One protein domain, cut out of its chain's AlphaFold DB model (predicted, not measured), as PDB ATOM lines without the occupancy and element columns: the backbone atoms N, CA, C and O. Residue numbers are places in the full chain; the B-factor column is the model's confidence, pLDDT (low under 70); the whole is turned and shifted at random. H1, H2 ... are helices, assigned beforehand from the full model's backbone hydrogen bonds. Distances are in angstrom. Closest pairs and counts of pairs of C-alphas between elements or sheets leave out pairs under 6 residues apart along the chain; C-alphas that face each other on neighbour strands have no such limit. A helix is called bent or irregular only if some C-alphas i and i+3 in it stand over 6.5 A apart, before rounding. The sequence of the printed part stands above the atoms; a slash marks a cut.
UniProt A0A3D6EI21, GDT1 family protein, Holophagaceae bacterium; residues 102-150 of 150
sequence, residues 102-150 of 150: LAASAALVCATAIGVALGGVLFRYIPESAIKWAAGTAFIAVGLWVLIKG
ATOM      1  N   LEU A 102      34.771  57.327 -42.282       91.25
ATOM      2  CA  LEU A 102      35.643  58.464 -41.974       91.25
ATOM      3  C   LEU A 102      35.943  58.576 -40.474       91.25
ATOM      4  O   LEU A 102      37.103  58.753 -40.100       91.25
ATOM      5  N   ALA A 103      34.933  58.427 -39.611       88.62
ATOM      6  CA  ALA A 103      35.115  58.469 -38.162       88.62
ATOM      7  C   ALA A 103      36.004  57.323 -37.647       88.62
ATOM      8  O   ALA A 103      36.893  57.563 -36.833       88.62
ATOM      9  N   ALA A 104      35.815  56.096 -38.142       89.12
ATOM     10  CA  ALA A 104      36.623  54.937 -37.765       89.12
ATOM     11  C   ALA A 104      38.077  55.064 -38.254       89.12
ATOM     12  O   ALA A 104      39.005  54.822 -37.482       89.12
ATOM     13  N   SER A 105      38.291  55.502 -39.502       90.69
ATOM     14  CA  SER A 105      39.634  55.770 -40.033       90.69
ATOM     15  C   SER A 105      40.346  56.881 -39.256       90.69
ATOM     16  O   SER A 105      41.503  56.710 -38.874       90.69
ATOM     17  N   ALA A 106      39.659  57.990 -38.962       94.00
ATOM     18  CA  ALA A 106      40.217  59.080 -38.165       94.00
ATOM     19  C   ALA A 106      40.535  58.635 -36.728       94.00
ATOM     20  O   ALA A 106      41.613  58.936 -36.222       94.00
ATOM     21  N   ALA A 107      39.646  57.870 -36.085       91.25
ATOM     22  CA  ALA A 107      39.872  57.328 -34.747       91.25
ATOM     23  C   ALA A 107      41.093  56.397 -34.699       91.25
ATOM     24  O   ALA A 107      41.903  56.516 -33.780       91.25
ATOM     25  N   LEU A 108      41.268  55.524 -35.699       91.56
ATOM     26  CA  LEU A 108      42.437  54.649 -35.807       91.56
ATOM     27  C   LEU A 108      43.731  55.459 -35.978       91.56
ATOM     28  O   LEU A 108      44.676  55.251 -35.222       91.56
ATOM     29  N   VAL A 109      43.757  56.429 -36.901       95.94
ATOM     30  CA  VAL A 109      44.922  57.308 -37.114       95.94
ATOM     31  C   VAL A 109      45.266  58.095 -35.847       95.94
ATOM     32  O   VAL A 109      46.433  58.139 -35.461       95.94
ATOM     33  N   CYS A 110      44.274  58.662 -35.156       96.31
ATOM     34  CA  CYS A 110      44.480  59.369 -33.891       96.31
ATOM     35  C   CYS A 110      45.009  58.439 -32.787       96.31
ATOM     36  O   CYS A 110      45.964  58.798 -32.101       96.31
ATOM     37  N   ALA A 111      44.447  57.236 -32.637       94.50
ATOM     38  CA  ALA A 111      44.906  56.255 -31.655       94.50
ATOM     39  C   ALA A 111      46.354  55.809 -31.925       94.50
ATOM     40  O   ALA A 111      47.165  55.764 -30.999       94.50
ATOM     41  N   THR A 112      46.715  55.553 -33.187       94.75
ATOM     42  CA  THR A 112      48.095  55.235 -33.580       94.75
ATOM     43  C   THR A 112      49.037  56.418 -33.352       94.75
ATOM     44  O   THR A 112      50.111  56.225 -32.789       94.75
ATOM     45  N   ALA A 113      48.648  57.644 -33.715       95.56
ATOM     46  CA  ALA A 113      49.469  58.838 -33.510       95.56
ATOM     47  C   ALA A 113      49.738  59.108 -32.019       95.56
ATOM     48  O   ALA A 113      50.884  59.338 -31.632       95.56
ATOM     49  N   ILE A 114      48.708  59.003 -31.170       95.69
ATOM     50  CA  ILE A 114      48.832  59.116 -29.710       95.69
ATOM     51  C   ILE A 114      49.710  57.983 -29.159       95.69
ATOM     52  O   ILE A 114      50.611  58.248 -28.366       95.69
ATOM     53  N   GLY A 115      49.508  56.741 -29.607       94.31
ATOM     54  CA  GLY A 115      50.310  55.588 -29.186       94.31
ATOM     55  C   GLY A 115      51.796  55.717 -29.540       94.31
ATOM     56  O   GLY A 115      52.651  55.435 -28.702       94.31
ATOM     57  N   VAL A 116      52.116  56.201 -30.744       92.88
ATOM     58  CA  VAL A 116      53.500  56.451 -31.186       92.88
ATOM     59  C   VAL A 116      54.121  57.632 -30.436       92.88
ATOM     60  O   VAL A 116      55.268  57.530 -30.004       92.88
ATOM     61  N   ALA A 117      53.381  58.725 -30.224       93.62
ATOM     62  CA  ALA A 117      53.874  59.885 -29.483       93.62
ATOM     63  C   ALA A 117      54.146  59.552 -28.005       93.62
ATOM     64  O   ALA A 117      55.244  59.802 -27.507       93.62
ATOM     65  N   LEU A 118      53.182  58.929 -27.316       90.69
ATOM     66  CA  LEU A 118      53.343  58.498 -25.926       90.69
ATOM     67  C   LEU A 118      54.431  57.431 -25.799       90.69
ATOM     68  O   LEU A 118      55.287  57.554 -24.929       90.69
ATOM     69  N   GLY A 119      54.455  56.431 -26.686       87.38
ATOM     70  CA  GLY A 119      55.504  55.412 -26.716       87.38
ATOM     71  C   GLY A 119      56.895  56.026 -26.885       87.38
ATOM     72  O   GLY A 119      57.784  55.761 -26.080       87.38
ATOM     73  N   GLY A 120      57.075  56.907 -27.873       87.38
ATOM     74  CA  GLY A 120      58.345  57.584 -28.151       87.38
ATOM     75  C   GLY A 120      58.857  58.474 -27.013       87.38
ATOM     76  O   GLY A 120      60.067  58.645 -26.874       87.38
ATOM     77  N   VAL A 121      57.969  59.004 -26.165       86.62
ATOM     78  CA  VAL A 121      58.349  59.668 -24.906       86.62
ATOM     79  C   VAL A 121      58.672  58.635 -23.822       86.62
ATOM     80  O   VAL A 121      59.713  58.729 -23.175       86.62
ATOM     81  N   LEU A 122      57.827  57.618 -23.642       84.88
ATOM     82  CA  LEU A 122      57.939  56.623 -22.572       84.88
ATOM     83  C   LEU A 122      59.229  55.787 -22.673       84.88
ATOM     84  O   LEU A 122      59.917  55.600 -21.669       84.88
ATOM     85  N   PHE A 123      59.620  55.377 -23.885       82.94
ATOM     86  CA  PHE A 123      60.886  54.679 -24.163       82.94
ATOM     87  C   PHE A 123      62.143  55.511 -23.837       82.94
ATOM     88  O   PHE A 123      63.230  54.947 -23.741       82.94
ATOM     89  N   ARG A 124      62.033  56.837 -23.651       81.94
ATOM     90  CA  ARG A 124      63.166  57.699 -23.255       81.94
ATOM     91  C   ARG A 124      63.352  57.809 -21.741       81.94
ATOM     92  O   ARG A 124      64.412  58.253 -21.311       81.94
ATOM     93  N   TYR A 125      62.352  57.411 -20.953       82.62
ATOM     94  CA  TYR A 125      62.385  57.457 -19.486       82.62
ATOM     95  C   TYR A 125      62.372  56.071 -18.827       82.62
ATOM     96  O   TYR A 125      62.831  55.943 -17.693       82.62
ATOM     97  N   ILE A 126      61.866  55.034 -19.505       84.88
ATOM     98  CA  ILE A 126      61.731  53.683 -18.946       84.88
ATOM     99  C   ILE A 126      62.703  52.707 -19.638       84.88
ATOM    100  O   ILE A 126      62.651  52.575 -20.862       84.88
ATOM    101  N   PRO A 127      63.557  51.974 -18.893       83.25
ATOM    102  CA  PRO A 127      64.446  50.968 -19.473       83.25
ATOM    103  C   PRO A 127      63.662  49.753 -19.991       83.25
ATOM    104  O   PRO A 127      62.704  49.308 -19.352       83.25
ATOM    105  N   GLU A 128      64.110  49.151 -21.101       83.31
ATOM    106  CA  GLU A 128      63.424  48.028 -21.772       83.31
ATOM    107  C   GLU A 128      63.016  46.890 -20.826       83.31
ATOM    108  O   GLU A 128      61.932  46.321 -20.961       83.31
ATOM    109  N   SER A 129      63.861  46.572 -19.840       84.25
ATOM    110  CA  SER A 129      63.604  45.551 -18.820       84.25
ATOM    111  C   SER A 129      62.263  45.760 -18.110       84.25
ATOM    112  O   SER A 129      61.502  44.808 -17.947       84.25
ATOM    113  N   ALA A 130      61.949  47.000 -17.725       86.88
ATOM    114  CA  ALA A 130      60.699  47.332 -17.048       86.88
ATOM    115  C   ALA A 130      59.500  47.263 -18.004       86.88
ATOM    116  O   ALA A 130      58.435  46.798 -17.606       86.88
ATOM    117  N   ILE A 131      59.678  47.634 -19.277       87.81
ATOM    118  CA  ILE A 131      58.629  47.553 -20.307       87.81
ATOM    119  C   ILE A 131      58.266  46.088 -20.596       87.81
ATOM    120  O   ILE A 131      57.087  45.747 -20.679       87.81
ATOM    121  N   LYS A 132      59.262  45.194 -20.667       88.38
ATOM    122  CA  LYS A 132      59.054  43.748 -20.861       88.38
ATOM    123  C   LYS A 132      58.308  43.109 -19.685       88.38
ATOM    124  O   LYS A 132      57.378  42.336 -19.913       88.38
ATOM    125  N   TRP A 133      58.658  43.464 -18.446       93.38
ATOM    126  CA  TRP A 133      57.911  43.023 -17.260       93.38
ATOM    127  C   TRP A 133      56.493  43.606 -17.214       93.38
ATOM    128  O   TRP A 133      55.547  42.862 -16.971       93.38
ATOM    129  N   ALA A 134      56.317  44.898 -17.508       91.44
ATOM    130  CA  ALA A 134      55.004  45.540 -17.537       91.44
ATOM    131  C   ALA A 134      54.066  44.895 -18.572       91.44
ATOM    132  O   ALA A 134      52.920  44.597 -18.246       91.44
ATOM    133  N   ALA A 135      54.560  44.604 -19.781       91.06
ATOM    134  CA  ALA A 135      53.792  43.918 -20.819       91.06
ATOM    135  C   ALA A 135      53.385  42.491 -20.403       91.06
ATOM    136  O   ALA A 135      52.230  42.107 -20.587       91.06
ATOM    137  N   GLY A 136      54.298  41.724 -19.792       94.44
ATOM    138  CA  GLY A 136      54.000  40.382 -19.277       94.44
ATOM    139  C   GLY A 136      52.952  40.392 -18.158       94.44
ATOM    140  O   GLY A 136      51.977  39.644 -18.214       94.44
ATOM    141  N   THR A 137      53.104  41.286 -17.179       95.38
ATOM    142  CA  THR A 137      52.143  41.449 -16.077       95.38
ATOM    143  C   THR A 137      50.781  41.930 -16.578       95.38
ATOM    144  O   THR A 137      49.761  41.399 -16.149       95.38
ATOM    145  N   ALA A 138      50.740  42.877 -17.523       94.06
ATOM    146  CA  ALA A 138      49.496  43.342 -18.134       94.06
ATOM    147  C   ALA A 138      48.779  42.221 -18.904       94.06
ATOM    148  O   ALA A 138      47.565  42.076 -18.774       94.06
ATOM    149  N   PHE A 139      49.515  41.386 -19.646       94.44
ATOM    150  CA  PHE A 139      48.947  40.234 -20.346       94.44
ATOM    151  C   PHE A 139      48.330  39.214 -19.376       94.44
ATOM    152  O   PHE A 139      47.198  38.781 -19.582       94.44
ATOM    153  N   ILE A 140      49.026  38.882 -18.281       96.12
ATOM    154  CA  ILE A 140      48.500  37.986 -17.237       96.12
ATOM    155  C   ILE A 140      47.272  38.606 -16.553       96.12
ATOM    156  O   ILE A 140      46.273  37.916 -16.365       96.12
ATOM    157  N   ALA A 141      47.308  39.901 -16.224       96.31
ATOM    158  CA  ALA A 141      46.195  40.596 -15.580       96.31
ATOM    159  C   ALA A 141      44.940  40.643 -16.469       96.31
ATOM    160  O   ALA A 141      43.846  40.355 -15.990       96.31
ATOM    161  N   VAL A 142      45.088  40.941 -17.766       94.75
ATOM    162  CA  VAL A 142      43.974  40.922 -18.732       94.75
ATOM    163  C   VAL A 142      43.460  39.499 -18.953       94.75
ATOM    164  O   VAL A 142      42.249  39.293 -18.951       94.75
ATOM    165  N   GLY A 143      44.345  38.506 -19.082       93.31
ATOM    166  CA  GLY A 143      43.950  37.100 -19.215       93.31
ATOM    167  C   GLY A 143      43.157  36.593 -18.006       93.31
ATOM    168  O   GLY A 143      42.111  35.971 -18.171       93.31
ATOM    169  N   LEU A 144      43.605  36.923 -16.790       96.56
ATOM    170  CA  LEU A 144      42.913  36.569 -15.550       96.56
ATOM    171  C   LEU A 144      41.589  37.335 -15.390       96.56
ATOM    172  O   LEU A 144      40.599  36.753 -14.960       96.56
ATOM    173  N   TRP A 145      41.540  38.612 -15.783       96.75
ATOM    174  CA  TRP A 145      40.300  39.393 -15.801       96.75
ATOM    175  C   TRP A 145      39.265  38.763 -16.736       96.75
ATOM    176  O   TRP A 145      38.123  38.572 -16.333       96.75
ATOM    177  N   VAL A 146      39.660  38.392 -17.961       94.12
ATOM    178  CA  VAL A 146      38.783  37.701 -18.920       94.12
ATOM    179  C   VAL A 146      38.313  36.354 -18.366       94.12
ATOM    180  O   VAL A 146      37.130  36.060 -18.473       94.12
ATOM    181  N   LEU A 147      39.179  35.588 -17.693       93.69
ATOM    182  CA  LEU A 147      38.826  34.306 -17.063       93.69
ATOM    183  C   LEU A 147      37.846  34.432 -15.875       93.69
ATOM    184  O   LEU A 147      37.213  33.450 -15.503       93.69
ATOM    185  N   ILE A 148      37.730  35.614 -15.260       95.44
ATOM    186  CA  ILE A 148      36.816  35.888 -14.132       95.44
ATOM    187  C   ILE A 148      35.503  36.554 -14.602       95.44
ATOM    188  O   ILE A 148      34.500  36.520 -13.888       95.44
ATOM    189  N   LYS A 149      35.498  37.186 -15.784       85.38
ATOM    190  CA  LYS A 149      34.368  37.968 -16.331       85.38
ATOM    191  C   LYS A 149      33.652  37.331 -17.529       85.38
ATOM    192  O   LYS A 149      32.605  37.864 -17.901       85.38
ATOM    193  N   GLY A 150      34.229  36.300 -18.147       61.06
ATOM    194  CA  GLY A 150      33.681  35.555 -19.289       61.06
ATOM    195  C   GLY A 150      33.186  34.174 -18.895       61.06
ATOM    196  O   GLY A 150      32.140  33.784 -19.453       61.06
TER     197      GLY A 150
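This is residues 102 to 150 of the 150 residues of the protein "GDT1 family protein" of Holophagaceae bacterium (UniProt A0A3D6EI21). The longer helix H2 and the helix H1 make the two arms of an open V, joined at its narrow end by the link of residues 123 to 127, with empty space between the arms. There is no core: H1 and H2 spread away from the link to their far ends at Leu 102 of H1 and Lys 149 of H2. The printed part has 49 residues, with two named helices in the order H1, H2 and no named strand, and its class is all helix. It is only just extended, close to loose, with a radius of gyration of the C-alphas of 14.7 A, and flat, spanning 36 by 33 by 8 A.

Start with H2, residues 128 to 149, and look back along the chain to H1, residues 102 to 122: the two are apart, with no C-alpha of the one within 8 A of the other. Between them you find a tight link of 5 residues. Residues 102 to 121, which belong to H1, stand free, and so do residues 132 to 150, of which 132 to 149 belong to H2. In both H1 and H2, every backbone O i to N i+4 pair is within hydrogen-bond range.

Find C-alpha 128 at (63.424, 48.028, -21.772); from there H2 runs 31.2 A to C-alpha 149 at (34.368, 37.968, -16.331). Then find C-alpha 102 at (35.643, 58.464, -41.974), where H1 begins; it runs 29.6 A to C-alpha 122. Neither helix is bent.

The two C-alphas farthest apart are those of Leu 102 and Ser 129, at 38.5 A. The printed part has no cut, and it ends at Gly 150, the chain's last residue. The mean pLDDT of the printed part is 90.4, and residue 150 is the one printed residue under 70.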